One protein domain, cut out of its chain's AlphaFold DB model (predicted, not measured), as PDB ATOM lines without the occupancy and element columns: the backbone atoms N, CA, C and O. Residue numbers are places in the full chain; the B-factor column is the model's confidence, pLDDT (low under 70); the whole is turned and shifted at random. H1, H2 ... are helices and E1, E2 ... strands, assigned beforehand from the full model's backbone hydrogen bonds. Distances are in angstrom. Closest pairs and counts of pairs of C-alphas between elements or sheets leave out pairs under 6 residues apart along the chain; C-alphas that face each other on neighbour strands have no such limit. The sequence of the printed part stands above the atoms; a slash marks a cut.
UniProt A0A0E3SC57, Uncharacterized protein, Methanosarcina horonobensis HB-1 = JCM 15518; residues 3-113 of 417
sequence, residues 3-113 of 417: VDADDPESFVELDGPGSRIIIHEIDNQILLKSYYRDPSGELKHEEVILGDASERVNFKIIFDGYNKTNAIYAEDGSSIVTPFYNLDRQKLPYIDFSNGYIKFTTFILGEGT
ATOM      1  N   VAL A   3     -38.016 -44.878 -44.962       85.94
ATOM      2  CA  VAL A   3     -36.879 -43.970 -45.137       85.94
ATOM      3  C   VAL A   3     -35.617 -44.774 -44.887       85.94
ATOM      4  O   VAL A   3     -35.408 -45.221 -43.766       85.94
ATOM      5  N   ASP A   4     -34.786 -44.907 -45.912       86.44
ATOM      6  CA  ASP A   4     -33.483 -45.570 -45.834       86.44
ATOM      7  C   ASP A   4     -32.410 -44.565 -46.257       86.44
ATOM      8  O   ASP A   4     -32.501 -43.956 -47.325       86.44
ATOM      9  N   ALA A   5     -31.413 -44.354 -45.406       87.69
ATOM     10  CA  ALA A   5     -30.292 -43.466 -45.672       87.69
ATOM     11  C   ALA A   5     -28.994 -44.078 -45.138       87.69
ATOM     12  O   ALA A   5     -28.967 -44.674 -44.062       87.69
ATOM     13  N   ASP A   6     -27.886 -43.871 -45.851       88.44
ATOM     14  CA  ASP A   6     -26.556 -44.303 -45.394       88.44
ATOM     15  C   ASP A   6     -25.899 -43.352 -44.387       88.44
ATOM     16  O   ASP A   6     -24.867 -43.694 -43.806       88.44
ATOM     17  N   ASP A   7     -26.497 -42.183 -44.156       88.19
ATOM     18  CA  ASP A   7     -26.026 -41.198 -43.189       88.19
ATOM     19  C   ASP A   7     -27.179 -40.715 -42.285       88.19
ATOM     20  O   ASP A   7     -28.192 -40.229 -42.799       88.19
ATOM     21  N   PRO A   8     -27.029 -40.796 -40.947       84.75
ATOM     22  CA  PRO A   8     -28.071 -40.418 -39.986       84.75
ATOM     23  C   PRO A   8     -28.356 -38.904 -39.927       84.75
ATOM     24  O   PRO A   8     -29.335 -38.479 -39.306       84.75
ATOM     25  N   GLU A   9     -27.513 -38.060 -40.531       89.69
ATOM     26  CA  GLU A   9     -27.795 -36.631 -40.695       89.69
ATOM     27  C   GLU A   9     -28.760 -36.354 -41.853       89.69
ATOM     28  O   GLU A   9     -29.335 -35.265 -41.915       89.69
ATOM     29  N   SER A  10     -28.951 -37.310 -42.765       93.38
ATOM     30  CA  SER A  10     -29.860 -37.163 -43.901       93.38
ATOM     31  C   SER A  10     -31.323 -37.224 -43.452       93.38
ATOM     32  O   SER A  10     -31.677 -37.919 -42.499       93.38
ATOM     33  N   PHE A  11     -32.198 -36.463 -44.112       94.75
ATOM     34  CA  PHE A  11     -33.591 -36.334 -43.679       94.75
ATOM     35  C   PHE A  11     -34.566 -36.018 -44.812       94.75
ATOM     36  O   PHE A  11     -34.203 -35.520 -45.880       94.75
ATOM     37  N   VAL A  12     -35.848 -36.243 -44.530       95.69
ATOM     38  CA  VAL A  12     -36.974 -35.825 -45.363       95.69
ATOM     39  C   VAL A  12     -37.652 -34.622 -44.723       95.69
ATOM     40  O   VAL A  12     -38.118 -34.691 -43.587       95.69
ATOM     41  N   GLU A  13     -37.738 -33.516 -45.454       95.81
ATOM     42  CA  GLU A  13     -38.590 -32.384 -45.102       95.81
ATOM     43  C   GLU A  13     -39.976 -32.585 -45.719       95.81
ATOM     44  O   GLU A  13     -40.117 -32.688 -46.939       95.81
ATOM     45  N   LEU A  14     -40.994 -32.655 -44.864       94.19
ATOM     46  CA  LEU A  14     -42.402 -32.645 -45.232       94.19
ATOM     47  C   LEU A  14     -42.985 -31.262 -44.931       94.19
ATOM     48  O   LEU A  14     -43.268 -30.917 -43.778       94.19
ATOM     49  N   ASP A  15     -43.217 -30.502 -45.993       89.44
ATOM     50  CA  ASP A  15     -43.946 -29.243 -45.933       89.44
ATOM     51  C   ASP A  15     -45.424 -29.511 -46.205       89.44
ATOM     52  O   ASP A  15     -45.822 -30.001 -47.267       89.44
ATOM     53  N   GLY A  16     -46.247 -29.187 -45.215       82.50
ATOM     54  CA  GLY A  16     -47.695 -29.216 -45.320       82.50
ATOM     55  C   GLY A  16     -48.289 -27.853 -44.976       82.50
ATOM     56  O   GLY A  16     -47.572 -26.899 -44.660       82.50
ATOM     57  N   PRO A  17     -49.620 -27.724 -45.016       79.25
ATOM     58  CA  PRO A  17     -50.290 -26.488 -44.652       79.25
ATOM     59  C   PRO A  17     -49.924 -26.043 -43.230       79.25
ATOM     60  O   PRO A  17     -50.328 -26.633 -42.233       79.25
ATOM     61  N   GLY A  18     -49.118 -24.989 -43.134       84.62
ATOM     62  CA  GLY A  18     -48.690 -24.428 -41.857       84.62
ATOM     63  C   GLY A  18     -47.734 -25.333 -41.080       84.62
ATOM     64  O   GLY A  18     -47.467 -25.036 -39.921       84.62
ATOM     65  N   SER A  19     -47.214 -26.412 -41.666       87.94
ATOM     66  CA  SER A  19     -46.262 -27.317 -41.020       87.94
ATOM     67  C   SER A  19     -44.919 -27.289 -41.732       87.94
ATOM     68  O   SER A  19     -44.852 -27.204 -42.954       87.94
ATOM     69  N   ARG A  20     -43.853 -27.415 -40.944       93.88
ATOM     70  CA  ARG A  20     -42.522 -27.769 -41.423       93.88
ATOM     71  C   ARG A  20     -42.038 -28.928 -40.575       93.88
ATOM     72  O   ARG A  20     -41.796 -28.758 -39.378       93.88
ATOM     73  N   ILE A  21     -41.977 -30.104 -41.177       96.00
ATOM     74  CA  ILE A  21     -41.720 -31.353 -40.472       96.00
ATOM     75  C   ILE A  21     -40.436 -31.967 -41.013       96.00
ATOM     76  O   ILE A  21     -40.263 -32.048 -42.221       96.00
ATOM     77  N   ILE A  22     -39.562 -32.424 -40.121       96.50
ATOM     78  CA  ILE A  22     -38.364 -33.188 -40.475       96.50
ATOM     79  C   ILE A  22     -38.552 -34.623 -40.001       96.50
ATOM     80  O   ILE A  22     -38.891 -34.843 -38.839       96.50
ATOM     81  N   ILE A  23     -38.340 -35.577 -40.898       95.19
ATOM     82  CA  ILE A  23     -38.421 -37.013 -40.637       95.19
ATOM     83  C   ILE A  23     -37.050 -37.607 -40.933       95.19
ATOM     84  O   ILE A  23     -36.522 -37.410 -42.028       95.19
ATOM     85  N   HIS A  24     -36.471 -38.311 -39.967       91.94
ATOM     86  CA  HIS A  24     -35.177 -38.963 -40.136       91.94
ATOM     87  C   HIS A  24     -35.024 -40.177 -39.228       91.94
ATOM     88  O   HIS A  24     -35.733 -40.307 -38.226       91.94
ATOM     89  N   GLU A  25     -34.100 -41.057 -39.595       90.44
ATOM     90  CA  GLU A  25     -33.746 -42.222 -38.800       90.44
ATOM     91  C   GLU A  25     -32.711 -41.853 -37.726       90.44
ATOM     92  O   GLU A  25     -31.704 -41.200 -38.000       90.44
ATOM     93  N   ILE A  26     -32.949 -42.287 -36.489       87.69
ATOM     94  CA  ILE A  26     -31.992 -42.207 -35.385       87.69
ATOM     95  C   ILE A  26     -32.101 -43.459 -34.517       87.69
ATOM     96  O   ILE A  26     -33.192 -43.839 -34.105       87.69
ATOM     97  N   ASP A  27     -30.969 -44.111 -34.240       87.94
ATOM     98  CA  ASP A  27     -30.896 -45.306 -33.386       87.94
ATOM     99  C   ASP A  27     -31.939 -46.396 -33.745       87.94
ATOM    100  O   ASP A  27     -32.567 -46.982 -32.861       87.94
ATOM    101  N   ASN A  28     -32.117 -46.680 -35.047       88.38
ATOM    102  CA  ASN A  28     -33.092 -47.641 -35.596       88.38
ATOM    103  C   ASN A  28     -34.571 -47.251 -35.359       88.38
ATOM    104  O   ASN A  28     -35.464 -48.101 -35.372       88.38
ATOM    105  N   GLN A  29     -34.852 -45.967 -35.130       92.62
ATOM    106  CA  GLN A  29     -36.198 -45.410 -34.997       92.62
ATOM    107  C   GLN A  29     -36.422 -44.290 -36.005       92.62
ATOM    108  O   GLN A  29     -35.526 -43.492 -36.270       92.62
ATOM    109  N   ILE A  30     -37.650 -44.166 -36.504       93.69
ATOM    110  CA  ILE A  30     -38.044 -43.008 -37.306       93.69
ATOM    111  C   ILE A  30     -38.550 -41.910 -36.375       93.69
ATOM    112  O   ILE A  30     -39.619 -42.031 -35.767       93.69
ATOM    113  N   LEU A  31     -37.790 -40.823 -36.279       95.06
ATOM    114  CA  LEU A  31     -38.136 -39.642 -35.501       95.06
ATOM    115  C   LEU A  31     -38.758 -38.577 -36.404       95.06
ATOM    116  O   LEU A  31     -38.217 -38.231 -37.454       95.06
ATOM    117  N   LEU A  32     -39.875 -38.012 -35.955       96.38
ATOM    118  CA  LEU A  32     -40.507 -36.852 -36.568       96.38
ATOM    119  C   LEU A  32     -40.339 -35.636 -35.659       96.38
ATOM    120  O   LEU A  32     -40.723 -35.674 -34.492       96.38
ATOM    121  N   LYS A  33     -39.845 -34.527 -36.213       97.31
ATOM    122  CA  LYS A  33     -39.781 -33.213 -35.558       97.31
ATOM    123  C   LYS A  33     -40.705 -32.230 -36.259       97.31
ATOM    124  O   LYS A  33     -40.536 -31.967 -37.447       97.31
ATOM    125  N   SER A  34     -41.648 -31.649 -35.524       97.31
ATOM    126  CA  SER A  34     -42.510 -30.569 -36.018       97.31
ATOM    127  C   SER A  34     -41.971 -29.227 -35.548       97.31
ATOM    128  O   SER A  34     -41.971 -28.939 -34.348       97.31
ATOM    129  N   TYR A  35     -41.494 -28.404 -36.480       97.12
ATOM    130  CA  TYR A  35     -40.891 -27.110 -36.175       97.12
ATOM    131  C   TYR A  35     -41.924 -25.987 -36.162       97.12
ATOM    132  O   TYR A  35     -42.831 -25.937 -36.993       97.12
ATOM    133  N   TYR A  36     -41.725 -25.015 -35.271       96.31
ATOM    134  CA  TYR A  36     -42.527 -23.796 -35.214       96.31
ATOM    135  C   TYR A  36     -41.750 -22.595 -34.680       96.31
ATOM    136  O   TYR A  36     -40.706 -22.740 -34.046       96.31
ATOM    137  N   ARG A  37     -42.243 -21.383 -34.951       95.31
ATOM    138  CA  ARG A  37     -41.736 -20.158 -34.319       95.31
ATOM    139  C   ARG A  37     -42.581 -19.809 -33.107       95.31
ATOM    140  O   ARG A  37     -43.802 -19.728 -33.216       95.31
ATOM    141  N   ASP A  38     -41.942 -19.588 -31.967       93.56
ATOM    142  CA  ASP A  38     -42.633 -19.109 -30.770       93.56
ATOM    143  C   ASP A  38     -43.017 -17.613 -30.902       93.56
ATOM    144  O   ASP A  38     -42.651 -16.956 -31.885       93.56
ATOM    145  N   PRO A  39     -43.746 -17.018 -29.934       91.19
ATOM    146  CA  PRO A  39     -44.146 -15.614 -30.012       91.19
ATOM    147  C   PRO A  39     -42.993 -14.606 -30.145       91.19
ATOM    148  O   PRO A  39     -43.237 -13.496 -30.624       91.19
ATOM    149  N   SER A  40     -41.772 -14.977 -29.735       92.44
ATOM    150  CA  SER A  40     -40.555 -14.166 -29.885       92.44
ATOM    151  C   SER A  40     -39.899 -14.309 -31.265       92.44
ATOM    152  O   SER A  40     -39.036 -13.510 -31.626       92.44
ATOM    153  N   GLY A  41     -40.337 -15.290 -32.060       91.19
ATOM    154  CA  GLY A  41     -39.792 -15.620 -33.375       91.19
ATOM    155  C   GLY A  41     -38.679 -16.670 -33.340       91.19
ATOM    156  O   GLY A  41     -38.180 -17.047 -34.410       91.19
ATOM    157  N   GLU A  42     -38.306 -17.161 -32.153       95.81
ATOM    158  CA  GLU A  42     -37.330 -18.237 -31.994       95.81
ATOM    159  C   GLU A  42     -37.878 -19.554 -32.545       95.81
ATOM    160  O   GLU A  42     -39.045 -19.897 -32.357       95.81
ATOM    161  N   LEU A  43     -37.009 -20.303 -33.224       97.19
ATOM    162  CA  LEU A  43     -37.335 -21.622 -33.746       97.19
ATOM    163  C   LEU A  43     -37.358 -22.642 -32.599       97.19
ATOM    164  O   LEU A  43     -36.365 -22.808 -31.890       97.19
ATOM    165  N   LYS A  44     -38.483 -23.332 -32.449       97.50
ATOM    166  CA  LYS A  44     -38.720 -24.436 -31.516       97.50
ATOM    167  C   LYS A  44     -39.194 -25.661 -32.299       97.50
ATOM    168  O   LYS A  44     -39.491 -25.564 -33.492       97.50
ATOM    169  N   HIS A  45     -39.234 -26.808 -31.638       97.50
ATOM    170  CA  HIS A  45     -39.828 -28.018 -32.184       97.50
ATOM    171  C   HIS A  45     -40.354 -28.906 -31.065       97.50
ATOM    172  O   HIS A  45     -39.874 -28.823 -29.937       97.50
ATOM    173  N   GLU A  46     -41.306 -29.758 -31.422       97.94
ATOM    174  CA  GLU A  46     -41.712 -30.929 -30.646       97.94
ATOM    175  C   GLU A  46     -41.402 -32.180 -31.470       97.94
ATOM    176  O   GLU A  46     -41.354 -32.118 -32.705       97.94
ATOM    177  N   GLU A  47     -41.194 -33.309 -30.801       97.25
ATOM    178  CA  GLU A  47     -40.785 -34.554 -31.447       97.25
ATOM    179  C   GLU A  47     -41.659 -35.742 -31.045       97.25
ATOM    180  O   GLU A  47     -42.195 -35.805 -29.939       97.25
ATOM    181  N   VAL A  48     -41.814 -36.683 -31.973       97.06
ATOM    182  CA  VAL A  48     -42.553 -37.928 -31.765       97.06
ATOM    183  C   VAL A  48     -41.873 -39.057 -32.531       97.06
ATOM    184  O   VAL A  48     -41.441 -38.876 -33.670       97.06
ATOM    185  N   ILE A  49     -41.768 -40.224 -31.900       96.12
ATOM    186  CA  ILE A  49     -41.254 -41.436 -32.540       96.12
ATOM    187  C   ILE A  49     -42.402 -42.064 -33.327       96.12
ATOM    188  O   ILE A  49     -43.471 -42.312 -32.774       96.12
ATOM    189  N   LEU A  50     -42.194 -42.305 -34.620       95.06
ATOM    190  CA  LEU A  50     -43.214 -42.886 -35.492       95.06
ATOM    191  C   LEU A  50     -43.223 -44.416 -35.463       95.06
ATOM    192  O   LEU A  50     -44.261 -45.020 -35.725       95.06
ATOM    193  N   GLY A  51     -42.077 -45.030 -35.167       92.94
ATOM    194  CA  GLY A  51     -41.902 -46.479 -35.142       92.94
ATOM    195  C   GLY A  51     -40.447 -46.894 -35.349       92.94
ATOM    196  O   GLY A  51     -39.543 -46.055 -35.341       92.94
ATOM    197  N   ASP A  52     -40.238 -48.198 -35.518       91.44
ATOM    198  CA  ASP A  52     -38.941 -48.787 -35.865       91.44
ATOM    199  C   ASP A  52     -38.604 -48.518 -37.341       91.44
ATOM    200  O   ASP A  52     -39.489 -48.577 -38.193       91.44
ATOM    201  N   ALA A  53     -37.337 -48.225 -37.641       87.31
ATOM    202  CA  ALA A  53     -36.877 -47.925 -38.998       87.31
ATOM    203  C   ALA A  53     -36.916 -49.134 -39.943       87.31
ATOM    204  O   ALA A  53     -37.024 -48.973 -41.151       87.31
ATOM    205  N   SER A  54     -36.900 -50.358 -39.405       85.75
ATOM    206  CA  SER A  54     -37.054 -51.582 -40.205       85.75
ATOM    207  C   SER A  54     -38.502 -51.873 -40.618       85.75
ATOM    208  O   SER A  54     -38.761 -52.830 -41.356       85.75
ATOM    209  N   GLU A  55     -39.458 -51.072 -40.140       87.44
ATOM    210  CA  GLU A  55     -40.882 -51.224 -40.404       87.44
ATOM    211  C   GLU A  55     -41.463 -50.006 -41.129       87.44
ATOM    212  O   GLU A  55     -40.978 -48.879 -41.067       87.44
ATOM    213  N   ARG A  56     -42.592 -50.225 -41.806       91.00
ATOM    214  CA  ARG A  56     -43.341 -49.126 -42.416       91.00
ATOM    215  C   ARG A  56     -44.010 -48.308 -41.326       91.00
ATOM    216  O   ARG A  56     -44.888 -48.820 -40.636       91.00
ATOM    217  N   VAL A  57     -43.706 -47.017 -41.274       92.00
ATOM    218  CA  VAL A  57     -44.334 -46.110 -40.312       92.00
ATOM    219  C   VAL A  57     -45.572 -45.428 -40.887       92.00
ATOM    220  O   VAL A  57     -45.597 -45.006 -42.050       92.00
ATOM    221  N   ASN A  58     -46.605 -45.287 -40.059       93.12
ATOM    222  CA  ASN A  58     -47.816 -44.535 -40.371       93.12
ATOM    223  C   ASN A  58     -47.994 -43.401 -39.366       93.12
ATOM    224  O   ASN A  58     -47.774 -43.566 -38.168       93.12
ATOM    225  N   PHE A  59     -48.442 -42.249 -39.851       94.31
ATOM    226  CA  PHE A  59     -48.773 -41.118 -38.998       94.31
ATOM    227  C   PHE A  59     -49.883 -40.280 -39.623       94.31
ATOM    228  O   PHE A  59     -50.129 -40.329 -40.831       94.31
ATOM    229  N   LYS A  60     -50.570 -39.509 -38.783       94.44
ATOM    230  CA  LYS A  60     -51.645 -38.598 -39.185       94.44
ATOM    231  C   LYS A  60     -51.264 -37.175 -38.815       94.44
ATOM    232  O   LYS A  60     -50.924 -36.925 -37.665       94.44
ATOM    233  N   ILE A  61     -51.408 -36.248 -39.758       93.62
ATOM    234  CA  ILE A  61     -51.355 -34.805 -39.497       93.62
ATOM    235  C   ILE A  61     -52.788 -34.269 -39.521       93.62
ATOM    236  O   ILE A  61     -53.532 -34.506 -40.474       93.62
ATOM    237  N   ILE A  62     -53.183 -33.556 -38.471       93.44
ATOM    238  CA  ILE A  62     -54.444 -32.821 -38.389       93.44
ATOM    239  C   ILE A  62     -54.121 -31.333 -38.427       93.44
ATOM    240  O   ILE A  62     -53.511 -30.806 -37.499       93.44
ATOM    241  N   PHE A  63     -54.557 -30.680 -39.499       92.38
ATOM    242  CA  PHE A  63     -54.497 -29.235 -39.663       92.38
ATOM    243  C   PHE A  63     -55.705 -28.577 -38.995       92.38
ATOM    244  O   PHE A  63     -56.846 -28.895 -39.336       92.38
ATOM    245  N   ASP A  64     -55.460 -27.628 -38.096       93.06
ATOM    246  CA  ASP A  64     -56.490 -26.791 -37.486       93.06
ATOM    247  C   ASP A  64     -56.247 -25.319 -37.837       93.06
ATOM    248  O   ASP A  64     -55.453 -24.610 -37.213       93.06
ATOM    249  N   GLY A  65     -56.954 -24.845 -38.863       91.94
ATOM    250  CA  GLY A  65     -56.863 -23.466 -39.341       91.94
ATOM    251  C   GLY A  65     -57.524 -22.424 -38.434       91.94
ATOM    252  O   GLY A  65     -57.276 -21.229 -38.617       91.94
ATOM    253  N   TYR A  66     -58.339 -22.848 -37.465       92.25
ATOM    254  CA  TYR A  66     -58.955 -21.956 -36.483       92.25
ATOM    255  C   TYR A  66     -58.000 -21.714 -35.312       92.25
ATOM    256  O   TYR A  66     -57.669 -20.567 -35.015       92.25
ATOM    257  N   ASN A  67     -57.489 -22.788 -34.703       94.75
ATOM    258  CA  ASN A  67     -56.527 -22.698 -33.600       94.75
ATOM    259  C   ASN A  67     -55.086 -22.436 -34.072       94.75
ATOM    260  O   ASN A  67     -54.224 -22.144 -33.244       94.75
ATOM    261  N   LYS A  68     -54.827 -22.505 -35.386       94.75
ATOM    262  CA  LYS A  68     -53.511 -22.313 -36.021       94.75
ATOM    263  C   LYS A  68     -52.473 -23.326 -35.542       94.75
ATOM    264  O   LYS A  68     -51.328 -22.971 -35.252       94.75
ATOM    265  N   THR A  69     -52.885 -24.584 -35.440       95.81
ATOM    266  CA  THR A  69     -52.058 -25.683 -34.940       95.81
ATOM    267  C   THR A  69     -52.059 -26.874 -35.889       95.81
ATOM    268  O   THR A  69     -52.995 -27.102 -36.653       95.81
ATOM    269  N   ASN A  70     -50.988 -27.658 -35.813       95.00
ATOM    270  CA  ASN A  70     -50.907 -28.994 -36.376       95.00
ATOM    271  C   ASN A  70     -50.781 -30.006 -35.238       95.00
ATOM    272  O   ASN A  70     -49.902 -29.872 -34.381       95.00
ATOM    273  N   ALA A  71     -51.643 -31.020 -35.244       96.06
ATOM    274  CA  ALA A  71     -51.538 -32.173 -34.359       96.06
ATOM    275  C   ALA A  71     -51.042 -33.384 -35.150       96.06
ATOM    276  O   ALA A  71     -51.573 -33.689 -36.217       96.06
ATOM    277  N   ILE A  72     -50.028 -34.068 -34.633       96.31
ATOM    278  CA  ILE A  72     -49.408 -35.222 -35.280       96.31
ATOM    279  C   ILE A  72     -49.586 -36.425 -34.370       96.31
ATOM    280  O   ILE A  72     -49.271 -36.338 -33.187       96.31
ATOM    281  N   TYR A  73     -50.095 -37.521 -34.926       96.44
ATOM    282  CA  TYR A  73     -50.346 -38.771 -34.215       96.44
ATOM    283  C   TYR A  73     -49.549 -39.898 -34.857       96.44
ATOM    284  O   TYR A  73     -49.675 -40.112 -36.068       96.44
ATOM    285  N   ALA A  74     -48.771 -40.614 -34.051       95.56
ATOM    286  CA  ALA A  74     -48.160 -41.876 -34.439       95.56
ATOM    287  C   ALA A  74     -49.139 -43.042 -34.216       95.56
ATOM    288  O   ALA A  74     -50.186 -42.900 -33.574       95.56
ATOM    289  N   GLU A  75     -48.808 -44.207 -34.769       92.25
ATOM    290  CA  GLU A  75     -49.663 -45.398 -34.723       92.25
ATOM    291  C   GLU A  75     -49.839 -45.966 -33.302       92.25
ATOM    292  O   GLU A  75     -50.903 -46.488 -32.971       92.25
ATOM    293  N   ASP A  76     -48.844 -45.788 -32.430       91.31
ATOM    294  CA  ASP A  76     -48.888 -46.201 -31.021       91.31
ATOM    295  C   ASP A  76     -49.784 -45.306 -30.136       91.31
ATOM    296  O   ASP A  76     -49.974 -45.577 -28.948       91.31
ATOM    297  N   GLY A  77     -50.363 -44.249 -30.719       92.25
ATOM    298  CA  GLY A  77     -51.215 -43.275 -30.045       92.25
ATOM    299  C   GLY A  77     -50.460 -42.106 -29.412       92.25
ATOM    300  O   GLY A  77     -51.108 -41.212 -28.861       92.25
ATOM    301  N   SER A  78     -49.126 -42.073 -29.490       95.81
ATOM    302  CA  SER A  78     -48.350 -40.893 -29.113       95.81
ATOM    303  C   SER A  78     -48.660 -39.722 -30.049       95.81
ATOM    304  O   SER A  78     -49.012 -39.891 -31.222       95.81
ATOM    305  N   SER A  79     -48.601 -38.505 -29.508       97.25
ATOM    306  CA  SER A  79     -48.976 -37.318 -30.267       97.25
ATOM    307  C   SER A  79     -48.282 -36.059 -29.789       97.25
ATOM    308  O   SER A  79     -48.094 -35.877 -28.585       97.25
ATOM    309  N   ILE A  80     -48.038 -35.148 -30.724       97.88
ATOM    310  CA  ILE A  80     -47.586 -33.782 -30.462       97.88
ATOM    311  C   ILE A  80     -48.561 -32.782 -31.075       97.88
ATOM    312  O   ILE A  80     -49.190 -33.053 -32.098       97.88
ATOM    313  N   VAL A  81     -48.682 -31.610 -30.455       97.50
ATOM    314  CA  VAL A  81     -49.451 -30.482 -30.991       97.50
ATOM    315  C   VAL A  81     -48.536 -29.274 -31.029       97.50
ATOM    316  O   VAL A  81     -47.992 -28.870 -30.006       97.50
ATOM    317  N   THR A  82     -48.382 -28.692 -32.211       97.19
ATOM    318  CA  THR A  82     -47.515 -27.531 -32.437       97.19
ATOM    319  C   THR A  82     -48.306 -26.399 -33.085       97.19
ATOM    320  O   THR A  82     -49.206 -26.674 -33.881       97.19
ATOM    321  N   PRO A  83     -48.011 -25.126 -32.776       96.69
ATOM    322  CA  PRO A  83     -48.459 -24.005 -33.598       96.69
ATOM    323  C   PRO A  83     -47.989 -24.155 -35.049       96.69
ATOM    324  O   PRO A  83     -47.037 -24.883 -35.331       96.69
ATOM    325  N   PHE A  84     -48.609 -23.428 -35.979       95.00
ATOM    326  CA  PHE A  84     -48.103 -23.356 -37.350       95.00
ATOM    327  C   PHE A  84     -46.655 -22.865 -37.415       95.00
ATOM    328  O   PHE A  84     -46.226 -22.050 -36.605       95.00
ATOM    329  N   TYR A  85     -45.898 -23.305 -38.418       93.62
ATOM    330  CA  TYR A  85     -44.486 -22.961 -38.555       93.62
ATOM    331  C   TYR A  85     -44.250 -21.447 -38.663       93.62
ATOM    332  O   TYR A  85     -43.410 -20.880 -37.955       93.62
ATOM    333  N   ASN A  86     -45.010 -20.788 -39.542       90.44
ATOM    334  CA  ASN A  86     -44.878 -19.363 -39.815       90.44
ATOM    335  C   ASN A  86     -45.647 -18.514 -38.782       90.44
ATOM    336  O   ASN A  86     -46.857 -18.664 -38.610       90.44
ATOM    337  N   LEU A  87     -44.940 -17.581 -38.136       91.19
ATOM    338  CA  LEU A  87     -45.490 -16.715 -37.086       91.19
ATOM    339  C   LEU A  87     -46.544 -15.724 -37.599       91.19
ATOM    340  O   LEU A  87     -47.478 -15.400 -36.868       91.19
ATOM    341  N   ASP A  88     -46.411 -15.242 -38.835       91.25
ATOM    342  CA  ASP A  88     -47.405 -14.360 -39.444       91.25
ATOM    343  C   ASP A  88     -48.710 -15.124 -39.653       91.25
ATOM    344  O   ASP A  88     -49.773 -14.651 -39.258       91.25
ATOM    345  N   ARG A  89     -48.620 -16.358 -40.159       90.38
ATOM    346  CA  ARG A  89     -49.767 -17.251 -40.353       90.38
ATOM    347  C   ARG A  89     -50.488 -17.579 -39.038       90.38
ATOM    348  O   ARG A  89     -51.717 -17.547 -38.995       90.38
ATOM    349  N   GLN A  90     -49.739 -17.806 -37.951       93.31
ATOM    350  CA  GLN A  90     -50.299 -17.990 -36.600       93.31
ATOM    351  C   GLN A  90     -51.118 -16.784 -36.111       93.31
ATOM    352  O   GLN A  90     -52.020 -16.941 -35.296       93.31
ATOM    353  N   LYS A  91     -50.780 -15.572 -36.564       93.25
ATOM    354  CA  LYS A  91     -51.340 -14.312 -36.056       93.25
ATOM    355  C   LYS A  91     -52.324 -13.649 -37.023       93.25
ATOM    356  O   LYS A  91     -52.749 -12.522 -36.768       93.25
ATOM    357  N   LEU A  92     -52.685 -14.313 -38.124       92.69
ATOM    358  CA  LEU A  92     -53.698 -13.801 -39.044       92.69
ATOM    359  C   LEU A  92     -55.057 -13.662 -38.333       92.69
ATOM    360  O   LEU A  92     -55.464 -14.586 -37.628       92.69
ATOM    361  N   PRO A  93     -55.792 -12.554 -38.548       92.38
ATOM    362  CA  PRO A  93     -57.042 -12.261 -37.835       92.38
ATOM    363  C   PRO A  93     -58.266 -13.016 -38.386       92.38
ATOM    364  O   PRO A  93     -59.402 -12.736 -38.010       92.38
ATOM    365  N   TYR A  94     -58.052 -13.963 -39.294       90.69
ATOM    366  CA  TYR A  94     -59.085 -14.783 -39.915       90.69
ATOM    367  C   TYR A  94     -58.642 -16.238 -39.983       90.69
ATOM    368  O   TYR A  94     -57.459 -16.561 -39.852       90.69
ATOM    369  N   ILE A  95     -59.616 -17.119 -40.191       90.38
ATOM    370  CA  ILE A  95     -59.423 -18.565 -40.264       90.38
ATOM    371  C   ILE A  95     -58.485 -18.920 -41.411       90.38
ATOM    372  O   ILE A  95     -58.521 -18.316 -42.480       90.38
ATOM    373  N   ASP A  96     -57.612 -19.888 -41.150       89.19
ATOM    374  CA  ASP A  96     -56.742 -20.451 -42.170       89.19
ATOM    375  C   ASP A  96     -57.420 -21.612 -42.874       89.19
ATOM    376  O   ASP A  96     -58.204 -22.338 -42.267       89.19
ATOM    377  N   PHE A  97     -57.017 -21.871 -44.104       85.06
ATOM    378  CA  PHE A  97     -57.395 -23.091 -44.796       85.06
ATOM    379  C   PHE A  97     -56.153 -23.802 -45.321       85.06
ATOM    380  O   PHE A  97     -55.079 -23.226 -45.517       85.06
ATOM    381  N   SER A  98     -56.297 -25.109 -45.502       75.25
ATOM    382  CA  SER A  98     -55.241 -25.951 -46.038       75.25
ATOM    383  C   SER A  98     -54.978 -25.570 -47.491       75.25
ATOM    384  O   SER A  98     -55.895 -25.628 -48.308       75.25
ATOM    385  N   ASN A  99     -53.728 -25.271 -47.844       68.31
ATOM    386  CA  ASN A  99     -53.336 -25.289 -49.252       68.31
ATOM    387  C   ASN A  99     -53.428 -26.746 -49.733       68.31
ATOM    388  O   ASN A  99     -53.086 -27.661 -48.987       68.31
ATOM    389  N   GLY A 100     -53.980 -26.992 -50.920       70.06
ATOM    390  CA  GLY A 100     -54.344 -28.335 -51.396       70.06
ATOM    391  C   GLY A 100     -53.169 -29.234 -51.798       70.06
ATOM    392  O   GLY A 100     -53.340 -30.073 -52.678       70.06
ATOM    393  N   TYR A 101     -51.983 -29.042 -51.219       82.06
ATOM    394  CA  TYR A 101     -50.767 -29.772 -51.564       82.06
ATOM    395  C   TYR A 101     -49.896 -30.052 -50.334       82.06
ATOM    396  O   TYR A 101     -50.006 -29.391 -49.300       82.06
ATOM    397  N   ILE A 102     -49.011 -31.036 -50.481       88.38
ATOM    398  CA  ILE A 102     -47.900 -31.328 -49.575       88.38
ATOM    399  C   ILE A 102     -46.642 -31.525 -50.420       88.38
ATOM    400  O   ILE A 102     -46.737 -31.935 -51.580       88.38
ATOM    401  N   LYS A 103     -45.475 -31.232 -49.856       89.69
ATOM    402  CA  LYS A 103     -44.188 -31.336 -50.547       89.69
ATOM    403  C   LYS A 103     -43.227 -32.155 -49.697       89.69
ATOM    404  O   LYS A 103     -43.062 -31.882 -48.514       89.69
ATOM    405  N   PHE A 104     -42.594 -33.138 -50.326       92.56
ATOM    406  CA  PHE A 104     -41.514 -33.920 -49.736       92.56
ATOM    407  C   PHE A 104     -40.206 -33.501 -50.396       92.56
ATOM    408  O   PHE A 104     -40.105 -33.517 -51.622       92.56
ATOM    409  N   THR A 105     -39.218 -33.128 -49.590       93.38
ATOM    410  CA  THR A 105     -37.875 -32.777 -50.057       93.38
ATOM    411  C   THR A 105     -36.861 -33.625 -49.311       93.38
ATOM    412  O   THR A 105     -36.833 -33.628 -48.086       93.38
ATOM    413  N   THR A 106     -36.029 -34.353 -50.043       93.81
ATOM    414  CA  THR A 106     -35.001 -35.229 -49.476       93.81
ATOM    415  C   THR A 106     -33.662 -34.508 -49.425       93.81
ATOM    416  O   THR A 106     -33.212 -33.968 -50.439       93.81
ATOM    417  N   PHE A 107     -33.005 -34.527 -48.269       94.75
ATOM    418  CA  PHE A 107     -31.689 -33.932 -48.062       94.75
ATOM    419  C   PHE A 107     -30.690 -35.021 -47.687       94.75
ATOM    420  O   PHE A 107     -30.812 -35.631 -46.630       94.75
ATOM    421  N   ILE A 108     -29.699 -35.228 -48.554       93.88
ATOM    422  CA  ILE A 108     -28.537 -36.079 -48.280       93.88
ATOM    423  C   ILE A 108     -27.462 -35.182 -47.667       93.88
ATOM    424  O   ILE A 108     -27.056 -34.195 -48.291       93.88
ATOM    425  N   LEU A 109     -27.052 -35.487 -46.440       91.00
ATOM    426  CA  LEU A 109     -26.083 -34.712 -45.666       91.00
ATOM    427  C   LEU A 109     -24.892 -35.580 -45.233       91.00
ATOM    428  O   LEU A 109     -24.849 -36.776 -45.505       91.00
ATOM    429  N   GLY A 110     -23.905 -34.941 -44.597       86.44
ATOM    430  CA  GLY A 110     -22.726 -35.621 -44.066       86.44
ATOM    431  C   GLY A 110     -21.868 -36.279 -45.150       86.44
ATOM    432  O   GLY A 110     -21.476 -35.633 -46.128       86.44
ATOM    433  N   GLU A 111     -21.554 -37.554 -44.937       89.44
ATOM    434  CA  GLU A 111     -20.856 -38.421 -45.895       89.44
ATOM    435  C   GLU A 111     -21.830 -39.296 -46.706       89.44
ATOM    436  O   GLU A 111     -21.383 -40.126 -47.504       89.44
ATOM    437  N   GLY A 112     -23.140 -39.094 -46.528       87.75
ATOM    438  CA  GLY A 112     -24.191 -39.852 -47.194       87.75
ATOM    439  C   GLY A 112     -24.140 -39.754 -48.713       87.75
ATOM    440  O   GLY A 112     -23.776 -38.730 -49.304       87.75
ATOM    441  N   THR A 113     -24.524 -40.844 -49.366       92.38
ATOM    442  CA  THR A 113     -24.570 -40.960 -50.825       92.38
ATOM    443  C   THR A 113     -25.960 -41.285 -51.348       92.38
ATOM    444  O   THR A 113     -26.204 -41.079 -52.543       92.38
TER     445      THR A 113
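What this domain is: This is residues 3 to 113 of the 417 residues of an uncharacterized protein of Methanosarcina horonobensis HB-1 = JCM 15518 (UniProt A0A0E3SC57). This is a partly covered sandwich: a strongly twisted five-stranded sheet has a smaller three-stranded sheet over its E5 and E4 side, while E2 and E9 stay uncovered. The strands of the two sheets run nearly in line, and the short helix H1 and the loop of residues 91 to 102 lie at one end, leading back to edge strand E9. The printed part has 111 residues, in the order E1 to E8, H1, E9; the sheets, E5 E4 E3 E2 E9 and E6 E7 E8, are antiparallel, and the class is mostly strand. The whole is compact, with a radius of gyration of the C-alphas of 14.5 A, and only just elongated, spanning 45 by 30 by 26 A.

How they stand to each other: Start at E1, residues 3 to 5, which pairs with no named strand. Next, E2, residues 11 to 16, E3, 19 to 26, E4, 29 to 37, and E5, 43 to 52, form a meander, each strand the antiparallel neighbour of the one before, and each step a hairpin. Look for N 14 and O 21 at 2.8 A, N 33 and O 22 at 2.8 A, and N 44 and O 36 at 2.8 A. E6, residues 59 to 64, E7, 69 to 74, and E8, 79 to 83, form a second meander of two hairpins, with N 62 and O 71 at 2.8 A and N 70 and O 82 at 2.8 A. This sheet and the larger one make a sandwich, two sheets face to face, their best planes 18 degrees apart and their strands at 14 degrees. The closest C-alphas of E5 and E7 are those of Leu 50 and Ala 74, 5.2 A; of E4 and E8, Tyr 36 and Pro 83, 6.2 A. H1, residues 87 to 90, only grazes the larger sheet; it is too short for an O i to N i+4 pair, and its one O i to N i+3 pair is within hydrogen-bond range. E9, residues 103 to 107, is the antiparallel neighbour of E2, with N 13 and O 105 at 2.8 A, and is apart from E8.

Where its parts are: Find C-alpha 3, where E1 begins, at (-36.879, -43.970, -45.137). E5 begins at C-alpha 43, (-37.335, -21.622, -33.746), and runs 27.3 A; E4 measures 25.9 A and E3 21.4 A. E9 ends at C-alpha 107, (-31.689, -33.932, -48.062).

The domain as a whole: The two C-alphas farthest apart, Pro 93 and Glu 111, are 45.4 A apart. The printed part has no cut; the link from H1 to E9 is long, with 12 residues. The mean pLDDT of the printed part is 91.8, and residue 99 is under 70.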